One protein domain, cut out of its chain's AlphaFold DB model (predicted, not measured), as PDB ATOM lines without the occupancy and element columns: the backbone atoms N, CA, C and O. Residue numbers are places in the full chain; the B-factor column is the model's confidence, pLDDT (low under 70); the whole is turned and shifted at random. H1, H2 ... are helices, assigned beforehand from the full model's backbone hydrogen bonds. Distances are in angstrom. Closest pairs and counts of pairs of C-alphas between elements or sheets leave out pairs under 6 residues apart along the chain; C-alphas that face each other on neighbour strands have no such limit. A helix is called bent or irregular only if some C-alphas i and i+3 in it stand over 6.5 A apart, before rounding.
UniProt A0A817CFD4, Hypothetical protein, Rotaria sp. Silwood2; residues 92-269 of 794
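This is residues 92 to 269 of the 794 residues of the protein "Hypothetical protein" of Rotaria sp. Silwood2 (UniProt A0A817CFD4). The model is a long, loosely filled assembly of helices with H2 in its middle: H1, H6, H7 and H10 make a head at one end, and at the other H4 and H11 lie on two sides of the short H3. H8 packs on H2, and residues 139 to 145, between H3 and H4, stick out. The printed part has 178 residues with eleven named helices, H1 to H11 in chain order, and no named strand; its class is all helix. It is only just loose, close to compact, with a radius of gyration of the C-alphas of 19.0 A and spans of 63 by 40 by 33 A.

H1, residues 95 to 110, and H2, residues 112 to 126, meet only through their link; H2 is the hub, touching five helices. H3, residues 131 to 136, touches H2 only at the corner, and only just, with 3 pairs of C-alphas within 8 A, the closest Ile 124 and Leu 131 at 6.9 A. H4, residues 148 to 165, is close to H3 but not clearly touching, the closest C-alphas being Ser 133 and Ser 151 at 7.3 A. H5, residues 168 to 171, touches H2, closest C-alphas Arg 118 and Leu 168 at 6.1 A. H6, residues 176 to 191, touches H2 with residues 176 to 183 alone, closest C-alphas Tyr 115 and Leu 176 at 6.0 A, at a steep tilt of 56 degrees. H7, residues 204 to 212, touches H1 at a shallow tilt of 10 degrees, the same way, closest C-alphas Cys 105 and Val 205 at 5.4 A. H8, residues 214 to 218, touches H2, closest C-alphas Ala 120 and Pro 215 at 5.4 A. H9, residues 220 to 223, touches H8 only at the corner, and only just, with 3 pairs of C-alphas within 8 A. H10, residues 226 to 242, touches H6 with residues 227 to 234 alone, closest C-alphas Gly 188 and Ile 231 at 6.1 A. H11, residues 248 to 266, only just touches H3, with 3 pairs of C-alphas within 8 A, about perpendicular at 84 degrees. Every O i to N i+4 pair is within hydrogen-bond range in H1, H3, H6 and H7, but 9 of 11 in H2, 12 of 14 in H4, 11 of 13 in H10, 14 of 15 in H11 and 0 of 1 in H8, where 2 of 2 O i to N i+3 pairs are; H5 and H9 are too short for such a pair.

H1 begins at C-alpha 95 (-55.706, -28.027, 49.030) and is 22.7 A long; H2 is 21.3 A, H6 22.2 A. H4, 25.0 A, and H10, 24.9 A, are irregular: C-alphas 153 and 156 are 7.1 A apart, and 227 and 230 7.5 A. H11, 27.0 A, ends at C-alpha 266 (1.312, -13.329, 53.691).

The C-alphas of Ser 94 and Lys 269, the two farthest apart, are 65.3 A apart. The printed part has no cut; the links H3 to H4 and H6 to H7 are long. The mean pLDDT of the printed part is 73.0, and 68 residues are under 70, among them residues 126 to 164 and 246 to 269.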
ATOM      1  N   PRO A  92     -50.101 -24.461  53.430       84.25
ATOM      2  CA  PRO A  92     -51.397 -24.482  54.107       84.25
ATOM      3  C   PRO A  92     -52.092 -25.845  54.015       84.25
ATOM      4  O   PRO A  92     -51.913 -26.583  53.048       84.25
ATOM      5  N   SER A  93     -52.942 -26.162  54.995       78.88
ATOM      6  CA  SER A  93     -53.727 -27.407  55.005       78.88
ATOM      7  C   SER A  93     -54.857 -27.436  53.966       78.88
ATOM      8  O   SER A  93     -55.339 -28.513  53.625       78.88
ATOM      9  N   SER A  94     -55.288 -26.275  53.457       83.94
ATOM     10  CA  SER A  94     -56.264 -26.194  52.365       83.94
ATOM     11  C   SER A  94     -55.615 -26.582  51.037       83.94
ATOM     12  O   SER A  94     -54.598 -26.006  50.652       83.94
ATOM     13  N   SER A  95     -56.223 -27.527  50.313       82.38
ATOM     14  CA  SER A  95     -55.706 -28.027  49.030       82.38
ATOM     15  C   SER A  95     -55.527 -26.918  47.987       82.38
ATOM     16  O   SER A  95     -54.541 -26.923  47.255       82.38
ATOM     17  N   GLU A  96     -56.456 -25.962  47.931       85.56
ATOM     18  CA  GLU A  96     -56.434 -24.854  46.969       85.56
ATOM     19  C   GLU A  96     -55.309 -23.856  47.283       85.56
ATOM     20  O   GLU A  96     -54.511 -23.510  46.413       85.56
ATOM     21  N   GLN A  97     -55.164 -23.466  48.555       84.00
ATOM     22  CA  GLN A  97     -54.081 -22.577  48.993       84.00
ATOM     23  C   GLN A  97     -52.705 -23.255  48.909       84.00
ATOM     24  O   GLN A  97     -51.716 -22.603  48.580       84.00
ATOM     25  N   CYS A  98     -52.623 -24.564  49.165       87.75
ATOM     26  CA  CYS A  98     -51.405 -25.352  48.982       87.75
ATOM     27  C   CYS A  98     -50.940 -25.328  47.518       87.75
ATOM     28  O   CYS A  98     -49.764 -25.061  47.248       87.75
ATOM     29  N   GLN A  99     -51.867 -25.515  46.572       87.94
ATOM     30  CA  GLN A  99     -51.581 -25.407  45.144       87.94
ATOM     31  C   GLN A  99     -51.184 -23.973  44.751       87.94
ATOM     32  O   GLN A  99     -50.160 -23.790  44.096       87.94
ATOM     33  N   GLN A 100     -51.898 -22.950  45.232       90.56
ATOM     34  CA  GLN A 100     -51.548 -21.543  44.996       90.56
ATOM     35  C   GLN A 100     -50.129 -21.200  45.489       90.56
ATOM     36  O   GLN A 100     -49.365 -20.539  44.780       90.56
ATOM     37  N   VAL A 101     -49.749 -21.663  46.685       92.06
ATOM     38  CA  VAL A 101     -48.397 -21.508  47.250       92.06
ATOM     39  C   VAL A 101     -47.354 -22.205  46.373       92.06
ATOM     40  O   VAL A 101     -46.319 -21.610  46.067       92.06
ATOM     41  N   PHE A 102     -47.624 -23.434  45.923       92.69
ATOM     42  CA  PHE A 102     -46.729 -24.199  45.054       92.69
ATOM     43  C   PHE A 102     -46.512 -23.523  43.689       92.69
ATOM     44  O   PHE A 102     -45.366 -23.303  43.286       92.69
ATOM     45  N   ASP A 103     -47.592 -23.114  43.021       92.19
ATOM     46  CA  ASP A 103     -47.544 -22.459  41.709       92.19
ATOM     47  C   ASP A 103     -46.853 -21.087  41.784       92.19
ATOM     48  O   ASP A 103     -46.056 -20.730  40.911       92.19
ATOM     49  N   THR A 104     -47.072 -20.339  42.872       92.31
ATOM     50  CA  THR A 104     -46.374 -19.065  43.119       92.31
ATOM     51  C   THR A 104     -44.876 -19.291  43.354       92.31
ATOM     52  O   THR A 104     -44.050 -18.553  42.818       92.31
ATOM     53  N   CYS A 105     -44.491 -20.348  44.082       93.94
ATOM     54  CA  CYS A 105     -43.082 -20.712  44.268       93.94
ATOM     55  C   CYS A 105     -42.394 -21.099  42.950       93.94
ATOM     56  O   CYS A 105     -41.244 -20.710  42.734       93.94
ATOM     57  N   LEU A 106     -43.084 -21.826  42.064       93.25
ATOM     58  CA  LEU A 106     -42.574 -22.160  40.729       93.25
ATOM     59  C   LEU A 106     -42.422 -20.922  39.838       93.25
ATOM     60  O   LEU A 106     -41.412 -20.812  39.141       93.25
ATOM     61  N   ARG A 107     -43.373 -19.979  39.884       92.81
ATOM     62  CA  ARG A 107     -43.270 -18.701  39.159       92.81
ATOM     63  C   ARG A 107     -42.079 -17.875  39.644       92.81
ATOM     64  O   ARG A 107     -41.274 -17.425  38.835       92.81
ATOM     65  N   LEU A 108     -41.902 -17.733  40.959       94.00
ATOM     66  CA  LEU A 108     -40.747 -17.022  41.516       94.00
ATOM     67  C   LEU A 108     -39.418 -17.716  41.167       94.00
ATOM     68  O   LEU A 108     -38.453 -17.032  40.827       94.00
ATOM     69  N   ASP A 109     -39.355 -19.053  41.199       91.81
ATOM     70  CA  ASP A 109     -38.160 -19.813  40.806       91.81
ATOM     71  C   ASP A 109     -37.778 -19.589  39.325       91.81
ATOM     72  O   ASP A 109     -36.580 -19.542  39.014       91.81
ATOM     73  N   SER A 110     -38.764 -19.470  38.425       89.56
ATOM     74  CA  SER A 110     -38.571 -19.369  36.969       89.56
ATOM     75  C   SER A 110     -38.430 -17.935  36.443       89.56
ATOM     76  O   SER A 110     -37.712 -17.718  35.469       89.56
ATOM     77  N   GLU A 111     -39.048 -16.950  37.086       90.44
ATOM     78  CA  GLU A 111     -38.932 -15.535  36.729       90.44
ATOM     79  C   GLU A 111     -37.842 -14.884  37.589       90.44
ATOM     80  O   GLU A 111     -36.671 -14.827  37.192       90.44
ATOM     81  N   LEU A 112     -38.199 -14.476  38.812       91.25
ATOM     82  CA  LEU A 112     -37.335 -13.723  39.720       91.25
ATOM     83  C   LEU A 112     -35.982 -14.419  39.939       91.25
ATOM     84  O   LEU A 112     -34.933 -13.815  39.725       91.25
ATOM     85  N   GLY A 113     -35.976 -15.712  40.274       88.44
ATOM     86  CA  GLY A 113     -34.751 -16.473  40.532       88.44
ATOM     87  C   GLY A 113     -33.801 -16.581  39.331       88.44
ATOM     88  O   GLY A 113     -32.577 -16.662  39.517       88.44
ATOM     89  N   LEU A 114     -34.324 -16.552  38.097       88.31
ATOM     90  CA  LEU A 114     -33.505 -16.519  36.881       88.31
ATOM     91  C   LEU A 114     -32.980 -15.114  36.577       88.31
ATOM     92  O   LEU A 114     -31.879 -15.005  36.027       88.31
ATOM     93  N   TYR A 115     -33.737 -14.070  36.917       91.31
ATOM     94  CA  TYR A 115     -33.386 -12.681  36.625       91.31
ATOM     95  C   TYR A 115     -32.375 -12.138  37.645       91.31
ATOM     96  O   TYR A 115     -31.283 -11.718  37.245       91.31
ATOM     97  N   THR A 116     -32.656 -12.254  38.952       89.00
ATOM     98  CA  THR A 116     -31.799 -11.710  40.026       89.00
ATOM     99  C   THR A 116     -30.371 -12.231  39.938       89.00
ATOM    100  O   THR A 116     -29.424 -11.451  39.984       89.00
ATOM    101  N   ARG A 117     -30.189 -13.538  39.703       85.88
ATOM    102  CA  ARG A 117     -28.857 -14.144  39.542       85.88
ATOM    103  C   ARG A 117     -28.085 -13.598  38.338       85.88
ATOM    104  O   ARG A 117     -26.869 -13.478  38.412       85.88
ATOM    105  N   ARG A 118     -28.755 -13.292  37.217       87.06
ATOM    106  CA  ARG A 118     -28.093 -12.810  35.987       87.06
ATOM    107  C   ARG A 118     -27.633 -11.369  36.169       87.06
ATOM    108  O   ARG A 118     -26.475 -11.074  35.883       87.06
ATOM    109  N   ILE A 119     -28.504 -10.523  36.717       86.50
ATOM    110  CA  ILE A 119     -28.201  -9.127  37.062       86.50
ATOM    111  C   ILE A 119     -27.049  -9.085  38.083       86.50
ATOM    112  O   ILE A 119     -26.017  -8.462  37.834       86.50
ATOM    113  N   ALA A 120     -27.158  -9.848  39.175       82.69
ATOM    114  CA  ALA A 120     -26.135  -9.912  40.215       82.69
ATOM    115  C   ALA A 120     -24.782 -10.439  39.717       82.69
ATOM    116  O   ALA A 120     -23.748  -9.894  40.092       82.69
ATOM    117  N   TYR A 121     -24.741 -11.461  38.849       81.06
ATOM    118  CA  TYR A 121     -23.466 -11.935  38.296       81.06
ATOM    119  C   TYR A 121     -22.769 -10.881  37.442       81.06
ATOM    120  O   TYR A 121     -21.544 -10.809  37.500       81.06
ATOM    121  N   VAL A 122     -23.497 -10.053  36.683       80.31
ATOM    122  CA  VAL A 122     -22.873  -8.934  35.957       80.31
ATOM    123  C   VAL A 122     -22.271  -7.929  36.934       80.31
ATOM    124  O   VAL A 122     -21.116  -7.543  36.752       80.31
ATOM    125  N   GLN A 123     -22.982  -7.578  38.007       76.44
ATOM    126  CA  GLN A 123     -22.463  -6.647  39.011       76.44
ATOM    127  C   GLN A 123     -21.231  -7.200  39.747       76.44
ATOM    128  O   GLN A 123     -20.212  -6.523  39.872       76.44
ATOM    129  N   ILE A 124     -21.277  -8.467  40.168       71.19
ATOM    130  CA  ILE A 124     -20.165  -9.147  40.846       71.19
ATOM    131  C   ILE A 124     -18.945  -9.282  39.919       71.19
ATOM    132  O   ILE A 124     -17.813  -9.110  40.374       71.19
ATOM    133  N   LEU A 125     -19.158  -9.552  38.624       70.38
ATOM    134  CA  LEU A 125     -18.093  -9.604  37.617       70.38
ATOM    135  C   LEU A 125     -17.438  -8.237  37.378       70.38
ATOM    136  O   LEU A 125     -16.223  -8.197  37.185       70.38
ATOM    137  N   LYS A 126     -18.218  -7.146  37.391       68.94
ATOM    138  CA  LYS A 126     -17.727  -5.773  37.191       68.94
ATOM    139  C   LYS A 126     -17.004  -5.223  38.423       68.94
ATOM    140  O   LYS A 126     -15.840  -4.853  38.335       68.94
ATOM    141  N   GLU A 127     -17.677  -5.185  39.571       63.09
ATOM    142  CA  GLU A 127     -17.240  -4.386  40.728       63.09
ATOM    143  C   GLU A 127     -16.579  -5.217  41.832       63.09
ATOM    144  O   GLU A 127     -15.662  -4.754  42.509       63.09
ATOM    145  N   LYS A 128     -17.011  -6.468  42.027       60.81
ATOM    146  CA  LYS A 128     -16.626  -7.291  43.190       60.81
ATOM    147  C   LYS A 128     -15.801  -8.516  42.781       60.81
ATOM    148  O   LYS A 128     -16.056  -9.642  43.206       60.81
ATOM    149  N   SER A 129     -14.730  -8.280  42.011       53.22
ATOM    150  CA  SER A 129     -13.780  -9.295  41.496       53.22
ATOM    151  C   SER A 129     -13.206 -10.251  42.565       53.22
ATOM    152  O   SER A 129     -12.818 -11.379  42.258       53.22
ATOM    153  N   SER A 130     -13.151  -9.831  43.832       53.94
ATOM    154  CA  SER A 130     -12.750 -10.656  44.983       53.94
ATOM    155  C   SER A 130     -13.808 -11.688  45.407       53.94
ATOM    156  O   SER A 130     -13.439 -12.792  45.818       53.94
ATOM    157  N   LEU A 131     -15.106 -11.401  45.242       55.59
ATOM    158  CA  LEU A 131     -16.186 -12.366  45.501       55.59
ATOM    159  C   LEU A 131     -16.175 -13.521  44.491       55.59
ATOM    160  O   LEU A 131     -16.562 -14.638  44.833       55.59
ATOM    161  N   MET A 132     -15.640 -13.315  43.281       55.69
ATOM    162  CA  MET A 132     -15.479 -14.396  42.300       55.69
ATOM    163  C   MET A 132     -14.560 -15.523  42.804       55.69
ATOM    164  O   MET A 132     -14.807 -16.685  42.488       55.69
ATOM    165  N   SER A 133     -13.551 -15.239  43.642       52.66
ATOM    166  CA  SER A 133     -12.756 -16.300  44.296       52.66
ATOM    167  C   SER A 133     -13.575 -17.136  45.287       52.66
ATOM    168  O   SER A 133     -13.298 -18.321  45.448       52.66
ATOM    169  N   ILE A 134     -14.607 -16.555  45.905       51.09
ATOM    170  CA  ILE A 134     -15.490 -17.230  46.869       51.09
ATOM    171  C   ILE A 134     -16.549 -18.065  46.136       51.09
ATOM    172  O   ILE A 134     -16.787 -19.212  46.512       51.09
ATOM    173  N   LEU A 135     -17.089 -17.554  45.023       50.25
ATOM    174  CA  LEU A 135     -17.921 -18.313  44.072       50.25
ATOM    175  C   LEU A 135     -17.206 -19.570  43.533       50.25
ATOM    176  O   LEU A 135     -17.846 -20.576  43.222       50.25
ATOM    177  N   LEU A 136     -15.874 -19.533  43.454       52.31
ATOM    178  CA  LEU A 136     -15.025 -20.655  43.038       52.31
ATOM    179  C   LEU A 136     -14.518 -21.524  44.202       52.31
ATOM    180  O   LEU A 136     -14.190 -22.686  43.979       52.31
ATOM    181  N   GLY A 137     -14.527 -20.985  45.424       49.22
ATOM    182  CA  GLY A 137     -14.498 -21.693  46.704       49.22
ATOM    183  C   GLY A 137     -13.130 -22.136  47.237       49.22
ATOM    184  O   GLY A 137     -12.476 -23.028  46.701       49.22
ATOM    185  N   GLU A 138     -12.775 -21.625  48.419       39.66
ATOM    186  CA  GLU A 138     -11.550 -21.974  49.164       39.66
ATOM    187  C   GLU A 138     -11.534 -23.429  49.703       39.66
ATOM    188  O   GLU A 138     -10.484 -23.947  50.073       39.66
ATOM    189  N   LYS A 139     -12.684 -24.126  49.740       40.09
ATOM    190  CA  LYS A 139     -12.804 -25.508  50.261       40.09
ATOM    191  C   LYS A 139     -12.648 -26.622  49.216       40.09
ATOM    192  O   LYS A 139     -12.701 -27.797  49.579       40.09
ATOM    193  N   TYR A 140     -12.457 -26.306  47.936       44.31
ATOM    194  CA  TYR A 140     -12.324 -27.340  46.910       44.31
ATOM    195  C   TYR A 140     -10.860 -27.792  46.776       44.31
ATOM    196  O   TYR A 140     -10.048 -27.171  46.097       44.31
ATOM    197  N   SER A 141     -10.535 -28.921  47.412       30.88
ATOM    198  CA  SER A 141      -9.212 -29.558  47.363       30.88
ATOM    199  C   SER A 141      -8.944 -30.233  46.008       30.88
ATOM    200  O   SER A 141      -9.372 -31.359  45.759       30.88
ATOM    201  N   TRP A 142      -8.241 -29.533  45.111       29.86
ATOM    202  CA  TRP A 142      -7.663 -30.108  43.881       29.86
ATOM    203  C   TRP A 142      -6.228 -29.619  43.590       29.86
ATOM    204  O   TRP A 142      -5.687 -29.865  42.513       29.86
ATOM    205  N   ALA A 143      -5.565 -29.016  44.587       27.72
ATOM    206  CA  ALA A 143      -4.108 -28.880  44.651       27.72
ATOM    207  C   ALA A 143      -3.629 -28.729  46.108       27.72
ATOM    208  O   ALA A 143      -4.142 -27.889  46.840       27.72
ATOM    209  N   HIS A 144      -2.577 -29.455  46.502       33.50
ATOM    210  CA  HIS A 144      -1.762 -29.154  47.696       33.50
ATOM    211  C   HIS A 144      -0.813 -27.954  47.442       33.50
ATOM    212  O   HIS A 144       0.362 -27.984  47.787       33.50
ATOM    213  N   ASN A 145      -1.292 -26.907  46.763       33.44
ATOM    214  CA  ASN A 145      -0.528 -25.688  46.496       33.44
ATOM    215  C   ASN A 145      -1.478 -24.479  46.409       33.44
ATOM    216  O   ASN A 145      -2.291 -24.428  45.482       33.44
ATOM    217  N   PRO A 146      -1.376 -23.498  47.326       40.28
ATOM    218  CA  PRO A 146      -2.193 -22.287  47.324       40.28
ATOM    219  C   PRO A 146      -1.636 -21.243  46.338       40.28
ATOM    220  O   PRO A 146      -1.363 -20.099  46.698       40.28
ATOM    221  N   ASP A 147      -1.436 -21.631  45.076       40.53
ATOM    222  CA  ASP A 147      -0.890 -20.736  44.051       40.53
ATOM    223  C   ASP A 147      -1.976 -19.761  43.554       40.53
ATOM    224  O   ASP A 147      -2.649 -19.991  42.544       40.53
ATOM    225  N   VAL A 148      -2.107 -18.628  44.256       43.47
ATOM    226  CA  VAL A 148      -2.997 -17.479  43.960       43.47
ATOM    227  C   VAL A 148      -2.908 -17.011  42.492       43.47
ATOM    228  O   VAL A 148      -3.875 -16.508  41.920       43.47
ATOM    229  N   ILE A 149      -1.768 -17.242  41.840       38.59
ATOM    230  CA  ILE A 149      -1.525 -16.971  40.415       38.59
ATOM    231  C   ILE A 149      -2.516 -17.734  39.519       38.59
ATOM    232  O   ILE A 149      -3.037 -17.184  38.546       38.59
ATOM    233  N   ARG A 150      -2.829 -18.995  39.855       41.59
ATOM    234  CA  ARG A 150      -3.721 -19.846  39.055       41.59
ATOM    235  C   ARG A 150      -5.153 -19.322  39.088       41.59
ATOM    236  O   ARG A 150      -5.790 -19.250  38.043       41.59
ATOM    237  N   SER A 151      -5.649 -18.892  40.251       47.69
ATOM    238  CA  SER A 151      -6.995 -18.315  40.328       47.69
ATOM    239  C   SER A 151      -7.092 -16.997  39.557       47.69
ATOM    240  O   SER A 151      -8.143 -16.743  38.979       47.69
ATOM    241  N   ARG A 152      -6.010 -16.200  39.470       47.25
ATOM    242  CA  ARG A 152      -5.954 -14.947  38.688       47.25
ATOM    243  C   ARG A 152      -5.952 -15.187  37.170       47.25
ATOM    244  O   ARG A 152      -6.719 -14.539  36.467       47.25
ATOM    245  N   LEU A 153      -5.175 -16.157  36.679       45.69
ATOM    246  CA  LEU A 153      -5.125 -16.519  35.251       45.69
ATOM    247  C   LEU A 153      -6.419 -17.174  34.736       45.69
ATOM    248  O   LEU A 153      -6.766 -17.008  33.570       45.69
ATOM    249  N   PHE A 154      -7.151 -17.899  35.587       50.81
ATOM    250  CA  PHE A 154      -8.412 -18.543  35.197       50.81
ATOM    251  C   PHE A 154      -9.654 -17.633  35.333       50.81
ATOM    252  O   PHE A 154     -10.710 -18.003  34.820       50.81
ATOM    253  N   ARG A 155      -9.557 -16.428  35.932       56.47
ATOM    254  CA  ARG A 155     -10.689 -15.469  36.016       56.47
ATOM    255  C   ARG A 155     -11.346 -15.158  34.664       56.47
ATOM    256  O   ARG A 155     -12.564 -15.309  34.603       56.47
ATOM    257  N   PRO A 156     -10.622 -14.775  33.589       57.69
ATOM    258  CA  PRO A 156     -11.259 -14.459  32.308       57.69
ATOM    259  C   PRO A 156     -11.968 -15.673  31.694       57.69
ATOM    260  O   PRO A 156     -13.099 -15.547  31.238       57.69
ATOM    261  N   PHE A 157     -11.376 -16.870  31.767       59.00
ATOM    262  CA  PHE A 157     -12.018 -18.108  31.300       59.00
ATOM    263  C   PHE A 157     -13.346 -18.377  32.015       59.00
ATOM    264  O   PHE A 157     -14.326 -18.779  31.390       59.00
ATOM    265  N   ILE A 158     -13.383 -18.141  33.327       60.84
ATOM    266  CA  ILE A 158     -14.568 -18.355  34.159       60.84
ATOM    267  C   ILE A 158     -15.609 -17.262  33.908       60.84
ATOM    268  O   ILE A 158     -16.788 -17.584  33.793       60.84
ATOM    269  N   ALA A 159     -15.200 -16.001  33.744       63.34
ATOM    270  CA  ALA A 159     -16.089 -14.915  33.339       63.34
ATOM    271  C   ALA A 159     -16.747 -15.218  31.980       63.34
ATOM    272  O   ALA A 159     -17.973 -15.235  31.896       63.34
ATOM    273  N   CYS A 160     -15.967 -15.582  30.957       64.50
ATOM    274  CA  CYS A 160     -16.490 -15.993  29.650       64.50
ATOM    275  C   CYS A 160     -17.428 -17.210  29.752       64.50
ATOM    276  O   CYS A 160     -18.499 -17.214  29.146       64.50
ATOM    277  N   PHE A 161     -17.083 -18.218  30.561       67.62
ATOM    278  CA  PHE A 161     -17.958 -19.370  30.808       67.62
ATOM    279  C   PHE A 161     -19.281 -18.968  31.476       67.62
ATOM    280  O   PHE A 161     -20.333 -19.459  31.072       67.62
ATOM    281  N   MET A 162     -19.257 -18.071  32.466       66.62
ATOM    282  CA  MET A 162     -20.462 -17.556  33.130       66.62
ATOM    283  C   MET A 162     -21.328 -16.747  32.151       66.62
ATOM    284  O   MET A 162     -22.537 -16.976  32.083       66.62
ATOM    285  N   ILE A 163     -20.712 -15.871  31.348       69.38
ATOM    286  CA  ILE A 163     -21.380 -15.061  30.316       69.38
ATOM    287  C   ILE A 163     -22.073 -15.952  29.280       69.38
ATOM    288  O   ILE A 163     -23.236 -15.709  28.956       69.38
ATOM    289  N   ALA A 164     -21.403 -17.008  28.807       67.12
ATOM    290  CA  ALA A 164     -21.968 -17.964  27.859       67.12
ATOM    291  C   ALA A 164     -23.059 -18.846  28.498       67.12
ATOM    292  O   ALA A 164     -24.169 -18.943  27.975       67.12
ATOM    293  N   ARG A 165     -22.781 -19.466  29.655       70.81
ATOM    294  CA  ARG A 165     -23.687 -20.424  30.315       70.81
ATOM    295  C   ARG A 165     -24.976 -19.786  30.827       70.81
ATOM    296  O   ARG A 165     -26.021 -20.427  30.761       70.81
ATOM    297  N   TYR A 166     -24.906 -18.561  31.347       68.06
ATOM    298  CA  TYR A 166     -26.061 -17.836  31.886       68.06
ATOM    299  C   TYR A 166     -26.584 -16.741  30.944       68.06
ATOM    300  O   TYR A 166     -27.447 -15.964  31.351       68.06
ATOM    301  N   ARG A 167     -26.085 -16.686  29.696       73.56
ATOM    302  CA  ARG A 167     -26.477 -15.711  28.659       73.56
ATOM    303  C   ARG A 167     -26.493 -14.272  29.193       73.56
ATOM    304  O   ARG A 167     -27.482 -13.556  29.049       73.56
ATOM    305  N   LEU A 168     -25.414 -13.862  29.863       71.56
ATOM    306  CA  LEU A 168     -25.348 -12.554  30.536       71.56
ATOM    307  C   LEU A 168     -25.318 -11.369  29.552       71.56
ATOM    308  O   LEU A 168     -25.637 -10.256  29.945       71.56
ATOM    309  N   HIS A 169     -24.997 -11.609  28.277       64.50
ATOM    310  CA  HIS A 169     -25.087 -10.602  27.213       64.50
ATOM    311  C   HIS A 169     -26.544 -10.202  26.905       64.50
ATOM    312  O   HIS A 169     -26.829  -9.024  26.731       64.50
ATOM    313  N   ARG A 170     -27.498 -11.145  26.968       68.75
ATOM    314  CA  ARG A 170     -28.912 -10.908  26.603       68.75
ATOM    315  C   ARG A 170     -29.748 -10.188  27.665       68.75
ATOM    316  O   ARG A 170     -30.964 -10.130  27.544       68.75
ATOM    317  N   ILE A 171     -29.137  -9.686  28.741       71.06
ATOM    318  CA  ILE A 171     -29.874  -9.053  29.853       71.06
ATOM    319  C   ILE A 171     -30.629  -7.799  29.379       71.06
ATOM    320  O   ILE A 171     -31.740  -7.560  29.846       71.06
ATOM    321  N   ARG A 172     -30.039  -7.053  28.431       62.97
ATOM    322  CA  ARG A 172     -30.635  -5.870  27.790       62.97
ATOM    323  C   ARG A 172     -31.720  -6.258  26.777       62.97
ATOM    324  O   ARG A 172     -32.835  -5.769  26.884       62.97
ATOM    325  N   GLU A 173     -31.423  -7.193  25.866       59.75
ATOM    326  CA  GLU A 173     -32.389  -7.732  24.884       59.75
ATOM    327  C   GLU A 173     -33.670  -8.274  25.542       59.75
ATOM    328  O   GLU A 173     -34.772  -8.073  25.044       59.75
ATOM    329  N   GLU A 174     -33.528  -8.994  26.657       72.56
ATOM    330  CA  GLU A 174     -34.634  -9.682  27.332       72.56
ATOM    331  C   GLU A 174     -35.356  -8.789  28.369       72.56
ATOM    332  O   GLU A 174     -36.244  -9.281  29.067       72.56
ATOM    333  N   GLN A 175     -34.996  -7.496  28.469       81.88
ATOM    334  CA  GLN A 175     -35.567  -6.501  29.399       81.88
ATOM    335  C   GLN A 175     -35.657  -7.008  30.851       81.88
ATOM    336  O   GLN A 175     -36.663  -6.852  31.553       81.88
ATOM    337  N   LEU A 176     -34.619  -7.717  31.307       83.94
ATOM    338  CA  LEU A 176     -34.682  -8.421  32.592       83.94
ATOM    339  C   LEU A 176     -34.684  -7.466  33.778       83.94
ATOM    340  O   LEU A 176     -35.196  -7.827  34.837       83.94
ATOM    341  N   ARG A 177     -34.091  -6.277  33.627       85.69
ATOM    342  CA  ARG A 177     -34.089  -5.261  34.678       85.69
ATOM    343  C   ARG A 177     -35.511  -4.751  34.879       85.69
ATOM    344  O   ARG A 177     -36.021  -4.836  35.986       85.69
ATOM    345  N   GLU A 178     -36.151  -4.324  33.802       88.44
ATOM    346  CA  GLU A 178     -37.499  -3.763  33.761       88.44
ATOM    347  C   GLU A 178     -38.520  -4.771  34.308       88.44
ATOM    348  O   GLU A 178     -39.318  -4.436  35.179       88.44
ATOM    349  N   ARG A 179     -38.423  -6.041  33.889       88.75
ATOM    350  CA  ARG A 179     -39.261  -7.136  34.413       88.75
ATOM    351  C   ARG A 179     -38.999  -7.440  35.888       88.75
ATOM    352  O   ARG A 179     -39.932  -7.762  36.617       88.75
ATOM    353  N   THR A 180     -37.748  -7.344  36.345       91.56
ATOM    354  CA  THR A 180     -37.424  -7.500  37.774       91.56
ATOM    355  C   THR A 180     -37.996  -6.338  38.583       91.56
ATOM    356  O   THR A 180     -38.596  -6.582  39.622       91.56
ATOM    357  N   GLU A 181     -37.874  -5.096  38.102       91.69
ATOM    358  CA  GLU A 181     -38.478  -3.922  38.742       91.69
ATOM    359  C   GLU A 181     -40.006  -4.056  38.823       91.69
ATOM    360  O   GLU A 181     -40.554  -3.843  39.897       91.69
ATOM    361  N   GLN A 182     -40.683  -4.498  37.757       92.50
ATOM    362  CA  GLN A 182     -42.133  -4.759  37.764       92.50
ATOM    363  C   GLN A 182     -42.540  -5.790  38.831       92.50
ATOM    364  O   GLN A 182     -43.349  -5.474  39.699       92.50
ATOM    365  N   ILE A 183     -41.924  -6.980  38.834       92.50
ATOM    366  CA  ILE A 183     -42.221  -8.037  39.823       92.50
ATOM    367  C   ILE A 183     -41.982  -7.540  41.258       92.50
ATOM    368  O   ILE A 183     -42.745  -7.866  42.168       92.50
ATOM    369  N   LEU A 184     -40.923  -6.755  41.478       93.31
ATOM    370  CA  LEU A 184     -40.618  -6.186  42.788       93.31
ATOM    371  C   LEU A 184     -41.623  -5.102  43.203       93.31
ATOM    372  O   LEU A 184     -42.023  -5.092  44.363       93.31
ATOM    373  N   LEU A 185     -42.067  -4.231  42.292       92.88
ATOM    374  CA  LEU A 185     -43.094  -3.222  42.579       92.88
ATOM    375  C   LEU A 185     -44.444  -3.869  42.919       92.88
ATOM    376  O   LEU A 185     -45.027  -3.522  43.944       92.88
ATOM    377  N   ASP A 186     -44.891  -4.858  42.139       91.75
ATOM    378  CA  ASP A 186     -46.140  -5.597  42.389       91.75
ATOM    379  C   ASP A 186     -46.131  -6.278  43.770       91.75
ATOM    380  O   ASP A 186     -47.113  -6.245  44.520       91.75
ATOM    381  N   ILE A 187     -44.990  -6.872  44.140       92.75
ATOM    382  CA  ILE A 187     -44.776  -7.457  45.467       92.75
ATOM    383  C   ILE A 187     -44.725  -6.369  46.550       92.75
ATOM    384  O   ILE A 187     -45.309  -6.546  47.618       92.75
ATOM    385  N   GLY A 188     -44.080  -5.231  46.281       91.75
ATOM    386  CA  GLY A 188     -44.000  -4.091  47.192       91.75
ATOM    387  C   GLY A 188     -45.371  -3.513  47.550       91.75
ATOM    388  O   GLY A 188     -45.643  -3.300  48.728       91.75
ATOM    389  N   GLU A 189     -46.262  -3.324  46.571       91.25
ATOM    390  CA  GLU A 189     -47.640  -2.868  46.813       91.25
ATOM    391  C   GLU A 189     -48.444  -3.881  47.643       91.25
ATOM    392  O   GLU A 189     -49.165  -3.514  48.576       91.25
ATOM    393  N   ARG A 190     -48.269  -5.181  47.378       89.81
ATOM    394  CA  ARG A 190     -48.903  -6.247  48.165       89.81
ATOM    395  C   ARG A 190     -48.418  -6.255  49.621       89.81
ATOM    396  O   ARG A 190     -49.235  -6.371  50.532       89.81
ATOM    397  N   LEU A 191     -47.123  -6.038  49.847       91.19
ATOM    398  CA  LEU A 191     -46.505  -5.950  51.177       91.19
ATOM    399  C   LEU A 191     -46.855  -4.669  51.961       91.19
ATOM    400  O   LEU A 191     -46.600  -4.614  53.162       91.19
ATOM    401  N   ARG A 192     -47.466  -3.651  51.334       88.62
ATOM    402  CA  ARG A 192     -48.057  -2.505  52.062       88.62
ATOM    403  C   ARG A 192     -49.373  -2.850  52.759       88.62
ATOM    404  O   ARG A 192     -49.781  -2.126  53.660       88.62
ATOM    405  N   THR A 193     -50.054  -3.905  52.311       86.31
ATOM    406  CA  THR A 193     -51.403  -4.277  52.773       86.31
ATOM    407  C   THR A 193     -51.458  -5.633  53.476       86.31
ATOM    408  O   THR A 193     -52.413  -5.885  54.203       86.31
ATOM    409  N   HIS A 194     -50.452  -6.492  53.285       88.44
ATOM    410  CA  HIS A 194     -50.396  -7.847  53.835       88.44
ATOM    411  C   HIS A 194     -49.042  -8.125  54.504       88.44
ATOM    412  O   HIS A 194     -47.991  -7.772  53.971       88.44
ATOM    413  N   ASP A 195     -49.060  -8.829  55.639       87.06
ATOM    414  CA  ASP A 195     -47.844  -9.207  56.379       87.06
ATOM    415  C   ASP A 195     -47.015 -10.318  55.710       87.06
ATOM    416  O   ASP A 195     -45.833 -10.469  56.031       87.06
ATOM    417  N   TYR A 196     -47.617 -11.078  54.788       91.19
ATOM    418  CA  TYR A 196     -47.004 -12.167  54.019       91.19
ATOM    419  C   TYR A 196     -47.476 -12.133  52.558       91.19
ATOM    420  O   TYR A 196     -48.486 -11.512  52.225       91.19
ATOM    421  N   LEU A 197     -46.749 -12.804  51.665       88.12
ATOM    422  CA  LEU A 197     -47.029 -12.801  50.231       88.12
ATOM    423  C   LEU A 197     -48.282 -13.610  49.877       88.12
ATOM    424  O   LEU A 197     -49.050 -13.187  49.012       88.12
ATOM    425  N   VAL A 198     -48.524 -14.760  50.512       87.44
ATOM    426  CA  VAL A 198     -49.700 -15.607  50.234       87.44
ATOM    427  C   VAL A 198     -50.310 -16.115  51.537       87.44
ATOM    428  O   VAL A 198     -49.702 -16.912  52.244       87.44
ATOM    429  N   GLY A 199     -51.544 -15.685  51.815       82.50
ATOM    430  CA  GLY A 199     -52.255 -15.989  53.058       82.50
ATOM    431  C   GLY A 199     -51.859 -15.074  54.222       82.50
ATOM    432  O   GLY A 199     -51.159 -14.080  54.049       82.50
ATOM    433  N   GLU A 200     -52.331 -15.420  55.418       84.75
ATOM    434  CA  GLU A 200     -52.124 -14.653  56.661       84.75
ATOM    435  C   GLU A 200     -50.936 -15.166  57.500       84.75
ATOM    436  O   GLU A 200     -50.696 -14.700  58.614       84.75
ATOM    437  N   GLN A 201     -50.195 -16.158  56.997       87.38
ATOM    438  CA  GLN A 201     -49.119 -16.841  57.718       87.38
ATOM    439  C   GLN A 201     -47.902 -17.057  56.815       87.38
ATOM    440  O   GLN A 201     -48.031 -17.171  55.599       87.38
ATOM    441  N   PHE A 202     -46.721 -17.163  57.431       90.44
ATOM    442  CA  PHE A 202     -45.472 -17.452  56.728       90.44
ATOM    443  C   PHE A 202     -45.537 -18.792  55.983       90.44
ATOM    444  O   PHE A 202     -45.828 -19.833  56.571       90.44
ATOM    445  N   SER A 203     -45.210 -18.755  54.695       91.94
ATOM    446  CA  SER A 203     -45.360 -19.861  53.753       91.94
ATOM    447  C   SER A 203     -44.063 -20.162  52.990       91.94
ATOM    448  O   SER A 203     -43.073 -19.425  53.033       91.94
ATOM    449  N   ALA A 204     -44.083 -21.232  52.191       92.44
ATOM    450  CA  ALA A 204     -43.030 -21.532  51.229       92.44
ATOM    451  C   ALA A 204     -42.791 -20.393  50.216       92.44
ATOM    452  O   ALA A 204     -41.684 -20.308  49.678       92.44
ATOM    453  N   VAL A 205     -43.774 -19.511  49.962       94.25
ATOM    454  CA  VAL A 205     -43.615 -18.357  49.055       94.25
ATOM    455  C   VAL A 205     -42.689 -17.315  49.665       94.25
ATOM    456  O   VAL A 205     -41.762 -16.867  48.998       94.25
ATOM    457  N   ASP A 206     -42.886 -16.981  50.938       93.81
ATOM    458  CA  ASP A 206     -42.101 -15.975  51.663       93.81
ATOM    459  C   ASP A 206     -40.650 -16.436  51.829       93.81
ATOM    460  O   ASP A 206     -39.705 -15.689  51.557       93.81
ATOM    461  N   LEU A 207     -40.482 -17.719  52.170       93.62
ATOM    462  CA  LEU A 207     -39.199 -18.418  52.198       93.62
ATOM    463  C   LEU A 207     -38.517 -18.373  50.819       93.62
ATOM    464  O   LEU A 207     -37.352 -17.983  50.699       93.62
ATOM    465  N   THR A 208     -39.253 -18.731  49.760       94.94
ATOM    466  CA  THR A 208     -38.754 -18.709  48.378       94.94
ATOM    467  C   THR A 208     -38.290 -17.317  47.988       94.94
ATOM    468  O   THR A 208     -37.132 -17.145  47.612       94.94
ATOM    469  N   PHE A 209     -39.165 -16.324  48.119       95.00
ATOM    470  CA  PHE A 209     -38.882 -14.941  47.783       95.00
ATOM    471  C   PHE A 209     -37.625 -14.452  48.502       95.00
ATOM    472  O   PHE A 209     -36.648 -14.082  47.850       95.00
ATOM    473  N   CYS A 210     -37.583 -14.573  49.830       93.00
ATOM    474  CA  CYS A 210     -36.462 -14.098  50.633       93.00
ATOM    475  C   CYS A 210     -35.139 -14.827  50.334       93.00
ATOM    476  O   CYS A 210     -34.078 -14.252  50.550       93.00
ATOM    477  N   SER A 211     -35.137 -16.065  49.827       92.19
ATOM    478  CA  SER A 211     -33.914 -16.678  49.281       92.19
ATOM    479  C   SER A 211     -33.540 -16.137  47.897       92.19
ATOM    480  O   SER A 211     -32.354 -15.954  47.626       92.19
ATOM    481  N   LEU A 212     -34.514 -15.864  47.023       93.19
ATOM    482  CA  LEU A 212     -34.269 -15.459  45.635       93.19
ATOM    483  C   LEU A 212     -33.875 -13.982  45.452       93.19
ATOM    484  O   LEU A 212     -33.225 -13.684  44.445       93.19
ATOM    485  N   ILE A 213     -34.202 -13.078  46.393       91.50
ATOM    486  CA  ILE A 213     -33.772 -11.663  46.314       91.50
ATOM    487  C   ILE A 213     -32.315 -11.450  46.744       91.50
ATOM    488  O   ILE A 213     -31.716 -10.476  46.298       91.50
ATOM    489  N   LYS A 214     -31.714 -12.354  47.542       86.06
ATOM    490  CA  LYS A 214     -30.333 -12.219  48.066       86.06
ATOM    491  C   LYS A 214     -29.302 -11.713  47.036       86.06
ATOM    492  O   LYS A 214     -28.545 -10.806  47.367       86.06
ATOM    493  N   PRO A 215     -29.266 -12.196  45.773       86.75
ATOM    494  CA  PRO A 215     -28.321 -11.684  44.781       86.75
ATOM    495  C   PRO A 215     -28.460 -10.175  44.485       86.75
ATOM    496  O   PRO A 215     -27.458  -9.534  44.170       86.75
ATOM    497  N   LEU A 216     -29.659  -9.588  44.610       86.81
ATOM    498  CA  LEU A 216     -29.896  -8.152  44.397       86.81
ATOM    499  C   LEU A 216     -29.327  -7.262  45.510       86.81
ATOM    500  O   LEU A 216     -29.035  -6.106  45.236       86.81
ATOM    501  N   GLN A 217     -29.060  -7.787  46.713       83.88
ATOM    502  CA  GLN A 217     -28.342  -7.047  47.771       83.88
ATOM    503  C   GLN A 217     -26.901  -6.688  47.355       83.88
ATOM    504  O   GLN A 217     -26.206  -5.923  48.018       83.88
ATOM    505  N   HIS A 218     -26.402  -7.263  46.257       77.94
ATOM    506  CA  HIS A 218     -25.116  -6.906  45.666       77.94
ATOM    507  C   HIS A 218     -25.236  -5.944  44.477       77.94
ATOM    508  O   HIS A 218     -24.210  -5.658  43.862       77.94
ATOM    509  N   VAL A 219     -26.444  -5.460  44.164       81.62
ATOM    510  CA  VAL A 219     -26.762  -4.609  43.011       81.62
ATOM    511  C   VAL A 219     -27.264  -3.240  43.505       81.62
ATOM    512  O   VAL A 219     -28.440  -3.125  43.855       81.62
ATOM    513  N   PRO A 220     -26.405  -2.198  43.519       79.69
ATOM    514  CA  PRO A 220     -26.719  -0.874  44.069       79.69
ATOM    515  C   PRO A 220     -28.036  -0.275  43.562       79.69
ATOM    516  O   PRO A 220     -28.859   0.171  44.351       79.69
ATOM    517  N   CYS A 221     -28.315  -0.364  42.255       82.19
ATOM    518  CA  CYS A 221     -29.533   0.206  41.665       82.19
ATOM    519  C   CYS A 221     -30.854  -0.473  42.082       82.19
ATOM    520  O   CYS A 221     -31.914   0.038  41.736       82.19
ATOM    521  N   PHE A 222     -30.802  -1.596  42.806       86.19
ATOM    522  CA  PHE A 222     -31.967  -2.179  43.479       86.19
ATOM    523  C   PHE A 222     -31.899  -1.993  44.997       86.19
ATOM    524  O   PHE A 222     -32.920  -1.703  45.607       86.19
ATOM    525  N   PHE A 223     -30.724  -2.178  45.606       83.06
ATOM    526  CA  PHE A 223     -30.566  -2.155  47.063       83.06
ATOM    527  C   PHE A 223     -30.616  -0.739  47.659       83.06
ATOM    528  O   PHE A 223     -31.244  -0.539  48.695       83.06
ATOM    529  N   ASP A 224     -30.013   0.243  46.985       81.38
ATOM    530  CA  ASP A 224     -29.940   1.635  47.450       81.38
ATOM    531  C   ASP A 224     -31.149   2.481  46.983       81.38
ATOM    532  O   ASP A 224     -31.297   3.641  47.370       81.38
ATOM    533  N   ASP A 225     -32.029   1.921  46.142       86.75
ATOM    534  CA  ASP A 225     -33.225   2.600  45.634       86.75
ATOM    535  C   ASP A 225     -34.383   2.512  46.645       86.75
ATOM    536  O   ASP A 225     -34.944   1.446  46.918       86.75
ATOM    537  N   ASN A 226     -34.792   3.678  47.153       86.38
ATOM    538  CA  ASN A 226     -35.895   3.837  48.103       86.38
ATOM    539  C   ASN A 226     -37.208   3.160  47.659       86.38
ATOM    540  O   ASN A 226     -37.987   2.755  48.522       86.38
ATOM    541  N   ARG A 227     -37.459   2.992  46.349       87.50
ATOM    542  CA  ARG A 227     -38.657   2.304  45.825       87.50
ATOM    543  C   ARG A 227     -38.743   0.843  46.278       87.50
ATOM    544  O   ARG A 227     -39.842   0.347  46.511       87.50
ATOM    545  N   PHE A 228     -37.602   0.167  46.434       90.31
ATOM    546  CA  PHE A 228     -37.532  -1.252  46.801       90.31
ATOM    547  C   PHE A 228     -37.217  -1.484  48.282       90.31
ATOM    548  O   PHE A 228     -37.203  -2.631  48.728       90.31
ATOM    549  N   ARG A 229     -37.016  -0.421  49.071       87.94
ATOM    550  CA  ARG A 229     -36.623  -0.518  50.483       87.94
ATOM    551  C   ARG A 229     -37.566  -1.394  51.316       87.94
ATOM    552  O   ARG A 229     -37.094  -2.290  52.005       87.94
ATOM    553  N   ILE A 230     -38.883  -1.244  51.131       89.94
ATOM    554  CA  ILE A 230     -39.916  -2.076  51.781       89.94
ATOM    555  C   ILE A 230     -39.701  -3.589  51.583       89.94
ATOM    556  O   ILE A 230     -40.073  -4.394  52.433       89.94
ATOM    557  N   ILE A 231     -39.074  -3.988  50.474       92.75
ATOM    558  CA  ILE A 231     -38.818  -5.382  50.105       92.75
ATOM    559  C   ILE A 231     -37.589  -5.933  50.836       92.75
ATOM    560  O   ILE A 231     -37.586  -7.087  51.268       92.75
ATOM    561  N   PHE A 232     -36.545  -5.118  50.993       90.56
ATOM    562  CA  PHE A 232     -35.358  -5.497  51.760       90.56
ATOM    563  C   PHE A 232     -35.640  -5.454  53.269       90.56
ATOM    564  O   PHE A 232     -35.278  -6.400  53.967       90.56
ATOM    565  N   ASP A 233     -36.413  -4.472  53.744       89.06
ATOM    566  CA  ASP A 233     -36.943  -4.434  55.113       89.06
ATOM    567  C   ASP A 233     -37.809  -5.683  55.403       89.06
ATOM    568  O   ASP A 233     -37.705  -6.302  56.465       89.06
ATOM    569  N   TYR A 234     -38.634  -6.114  54.436       92.44
ATOM    570  CA  TYR A 234     -39.392  -7.368  54.517       92.44
ATOM    571  C   TYR A 234     -38.480  -8.600  54.600       92.44
ATOM    572  O   TYR A 234     -38.683  -9.464  55.456       92.44
ATOM    573  N   HIS A 235     -37.455  -8.673  53.746       91.19
ATOM    574  CA  HIS A 235     -36.470  -9.755  53.756       91.19
ATOM    575  C   HIS A 235     -35.779  -9.886  55.119       91.19
ATOM    576  O   HIS A 235     -35.715 -10.993  55.660       91.19
ATOM    577  N   GLU A 236     -35.294  -8.780  55.692       87.62
ATOM    578  CA  GLU A 236     -34.659  -8.785  57.014       87.62
ATOM    579  C   GLU A 236     -35.642  -9.213  58.107       87.62
ATOM    580  O   GLU A 236     -35.329 -10.116  58.884       87.62
ATOM    581  N   ARG A 237     -36.860  -8.651  58.122       90.38
ATOM    582  CA  ARG A 237     -37.916  -8.995  59.090       90.38
ATOM    583  C   ARG A 237     -38.242 -10.488  59.088       90.38
ATOM    584  O   ARG A 237     -38.340 -11.106  60.148       90.38
ATOM    585  N   ILE A 238     -38.406 -11.081  57.907       91.88
ATOM    586  CA  ILE A 238     -38.715 -12.508  57.767       91.88
ATOM    587  C   ILE A 238     -37.511 -13.380  58.145       91.88
ATOM    588  O   ILE A 238     -37.692 -14.383  58.835       91.88
ATOM    589  N   ARG A 239     -36.284 -13.000  57.763       88.50
ATOM    590  CA  ARG A 239     -35.067 -13.734  58.152       88.50
ATOM    591  C   ARG A 239     -34.847 -13.718  59.660       88.50
ATOM    592  O   ARG A 239     -34.679 -14.779  60.245       88.50
ATOM    593  N   GLN A 240     -34.928 -12.558  60.306       86.12
ATOM    594  CA  GLN A 240     -34.779 -12.441  61.761       86.12
ATOM    595  C   GLN A 240     -35.826 -13.264  62.532       86.12
ATOM    596  O   GLN A 240     -35.526 -13.778  63.607       86.12
ATOM    597  N   LYS A 241     -37.044 -13.409  61.990       87.50
ATOM    598  CA  LYS A 241     -38.153 -14.123  62.643       87.50
ATOM    599  C   LYS A 241     -38.182 -15.636  62.371       87.50
ATOM    600  O   LYS A 241     -38.655 -16.378  63.228       87.50
ATOM    601  N   TYR A 242     -37.715 -16.092  61.204       86.81
ATOM    602  CA  TYR A 242     -37.891 -17.479  60.737       86.81
ATOM    603  C   TYR A 242     -36.608 -18.182  60.254       86.81
ATOM    604  O   TYR A 242     -36.682 -19.333  59.825       86.81
ATOM    605  N   ASP A 243     -35.430 -17.556  60.286       84.06
ATOM    606  CA  ASP A 243     -34.151 -18.216  59.976       84.06
ATOM    607  C   ASP A 243     -33.313 -18.398  61.258       84.06
ATOM    608  O   ASP A 243     -32.669 -17.448  61.712       84.06
ATOM    609  N   PRO A 244     -33.264 -19.615  61.843       77.00
ATOM    610  CA  PRO A 244     -32.569 -19.863  63.109       77.00
ATOM    611  C   PRO A 244     -31.040 -19.703  63.025       77.00
ATOM    612  O   PRO A 244     -30.354 -19.815  64.041       77.00
ATOM    613  N   LYS A 245     -30.475 -19.464  61.832       73.69
ATOM    614  CA  LYS A 245     -29.033 -19.248  61.614       73.69
ATOM    615  C   LYS A 245     -28.704 -17.838  61.112       73.69
ATOM    616  O   LYS A 245     -27.547 -17.565  60.782       73.69
ATOM    617  N   TYR A 246     -29.671 -16.927  61.088       65.00
ATOM    618  CA  TYR A 246     -29.465 -15.520  60.748       65.00
ATOM    619  C   TYR A 246     -29.032 -14.710  61.990       65.00
ATOM    620  O   TYR A 246     -29.556 -14.965  63.072       65.00
ATOM    621  N   PRO A 247     -28.062 -13.772  61.913       53.59
ATOM    622  CA  PRO A 247     -27.271 -13.324  60.756       53.59
ATOM    623  C   PRO A 247     -25.930 -14.078  60.583       53.59
ATOM    624  O   PRO A 247     -25.016 -13.610  59.901       53.59
ATOM    625  N   ASN A 248     -25.750 -15.245  61.220       52.34
ATOM    626  CA  ASN A 248     -24.465 -15.966  61.255       52.34
ATOM    627  C   ASN A 248     -23.946 -16.416  59.870       52.34
ATOM    628  O   ASN A 248     -22.748 -16.662  59.719       52.34
ATOM    629  N   ILE A 249     -24.817 -16.514  58.860       49.44
ATOM    630  CA  ILE A 249     -24.452 -16.901  57.486       49.44
ATOM    631  C   ILE A 249     -23.768 -15.752  56.726       49.44
ATOM    632  O   ILE A 249     -22.771 -15.993  56.045       49.44
ATOM    633  N   ASP A 250     -24.217 -14.508  56.885       45.66
ATOM    634  CA  ASP A 250     -23.576 -13.360  56.225       45.66
ATOM    635  C   ASP A 250     -22.222 -13.059  56.887       45.66
ATOM    636  O   ASP A 250     -21.201 -12.924  56.211       45.66
ATOM    637  N   ASN A 251     -22.169 -13.197  58.215       43.97
ATOM    638  CA  ASN A 251     -20.939 -13.257  59.011       43.97
ATOM    639  C   ASN A 251     -19.947 -14.349  58.538       43.97
ATOM    640  O   ASN A 251     -18.736 -14.206  58.702       43.97
ATOM    641  N   PHE A 252     -20.422 -15.461  57.963       47.31
ATOM    642  CA  PHE A 252     -19.558 -16.508  57.400       47.31
ATOM    643  C   PHE A 252     -18.969 -16.098  56.042       47.31
ATOM    644  O   PHE A 252     -17.808 -16.405  55.769       47.31
ATOM    645  N   ILE A 253     -19.725 -15.367  55.216       46.16
ATOM    646  CA  ILE A 253     -19.226 -14.804  53.954       46.16
ATOM    647  C   ILE A 253     -18.204 -13.694  54.241       46.16
ATOM    648  O   ILE A 253     -17.109 -13.731  53.676       46.16
ATOM    649  N   GLU A 254     -18.477 -12.784  55.181       45.28
ATOM    650  CA  GLU A 254     -17.518 -11.749  55.600       45.28
ATOM    651  C   GLU A 254     -16.240 -12.336  56.213       45.28
ATOM    652  O   GLU A 254     -15.136 -11.983  55.793       45.28
ATOM    653  N   LYS A 255     -16.346 -13.332  57.107       45.28
ATOM    654  CA  LYS A 255     -15.164 -14.029  57.651       45.28
ATOM    655  C   LYS A 255     -14.327 -14.724  56.572       45.28
ATOM    656  O   LYS A 255     -13.112 -14.831  56.732       45.28
ATOM    657  N   ILE A 256     -14.929 -15.179  55.469       47.34
ATOM    658  CA  ILE A 256     -14.181 -15.695  54.308       47.34
ATOM    659  C   ILE A 256     -13.497 -14.550  53.541       47.34
ATOM    660  O   ILE A 256     -12.335 -14.697  53.154       47.34
ATOM    661  N   ILE A 257     -14.163 -13.407  53.353       45.78
ATOM    662  CA  ILE A 257     -13.595 -12.214  52.698       45.78
ATOM    663  C   ILE A 257     -12.361 -11.700  53.460       45.78
ATOM    664  O   ILE A 257     -11.308 -11.484  52.850       45.78
ATOM    665  N   ASP A 258     -12.438 -11.567  54.785       44.94
ATOM    666  CA  ASP A 258     -11.322 -11.063  55.594       44.94
ATOM    667  C   ASP A 258     -10.181 -12.076  55.743       44.94
ATOM    668  O   ASP A 258      -9.003 -11.711  55.667       44.94
ATOM    669  N   LYS A 259     -10.495 -13.372  55.835       44.44
ATOM    670  CA  LYS A 259      -9.478 -14.431  55.785       44.44
ATOM    671  C   LYS A 259      -8.723 -14.433  54.448       44.44
ATOM    672  O   LYS A 259      -7.501 -14.599  54.440       44.44
ATOM    673  N   HIS A 260      -9.409 -14.177  53.330       45.59
ATOM    674  CA  HIS A 260      -8.768 -13.986  52.027       45.59
ATOM    675  C   HIS A 260      -7.895 -12.720  51.973       45.59
ATOM    676  O   HIS A 260      -6.779 -12.789  51.454       45.59
ATOM    677  N   ARG A 261      -8.334 -11.583  52.543       43.44
ATOM    678  CA  ARG A 261      -7.497 -10.367  52.659       43.44
ATOM    679  C   ARG A 261      -6.195 -10.640  53.424       43.44
ATOM    680  O   ARG A 261      -5.134 -10.175  53.007       43.44
ATOM    681  N   LEU A 262      -6.258 -11.424  54.503       45.34
ATOM    682  CA  LEU A 262      -5.092 -11.808  55.306       45.34
ATOM    683  C   LEU A 262      -4.143 -12.771  54.568       45.34
ATOM    684  O   LEU A 262      -2.933 -12.556  54.599       45.34
ATOM    685  N   GLN A 263      -4.656 -13.777  53.850       42.75
ATOM    686  CA  GLN A 263      -3.813 -14.691  53.056       42.75
ATOM    687  C   GLN A 263      -3.108 -14.018  51.870       42.75
ATOM    688  O   GLN A 263      -2.019 -14.439  51.480       42.75
ATOM    689  N   ILE A 264      -3.706 -12.978  51.281       44.41
ATOM    690  CA  ILE A 264      -3.071 -12.231  50.186       44.41
ATOM    691  C   ILE A 264      -1.836 -11.467  50.697       44.41
ATOM    692  O   ILE A 264      -0.826 -11.438  49.999       44.41
ATOM    693  N   LYS A 265      -1.866 -10.941  51.932       42.94
ATOM    694  CA  LYS A 265      -0.722 -10.240  52.548       42.94
ATOM    695  C   LYS A 265       0.452 -11.146  52.944       42.94
ATOM    696  O   LYS A 265       1.568 -10.655  53.064       42.94
ATOM    697  N   THR A 266       0.245 -12.444  53.176       39.94
ATOM    698  CA  THR A 266       1.312 -13.329  53.691       39.94
ATOM    699  C   THR A 266       2.127 -14.047  52.612       39.94
ATOM    700  O   THR A 266       3.224 -14.522  52.905       39.94
ATOM    701  N   ASN A 267       1.653 -14.105  51.362       42.09
ATOM    702  CA  ASN A 267       2.264 -14.925  50.303       42.09
ATOM    703  C   ASN A 267       3.255 -14.199  49.364       42.09
ATOM    704  O   ASN A 267       3.786 -14.820  48.441       42.09
ATOM    705  N   GLU A 268       3.569 -12.919  49.589       42.00
ATOM    706  CA  GLU A 268       4.456 -12.147  48.694       42.00
ATOM    707  C   GLU A 268       5.919 -12.638  48.666       42.00
ATOM    708  O   GLU A 268       6.622 -12.423  47.681       42.00
ATOM    709  N   LYS A 269       6.394 -13.357  49.695       40.16
ATOM    710  CA  LYS A 269       7.824 -13.705  49.843       40.16
ATOM    711  C   LYS A 269       8.290 -15.001  49.150       40.16
ATOM    712  O   LYS A 269       9.475 -15.308  49.206       40.16
TER     713      LYS A 269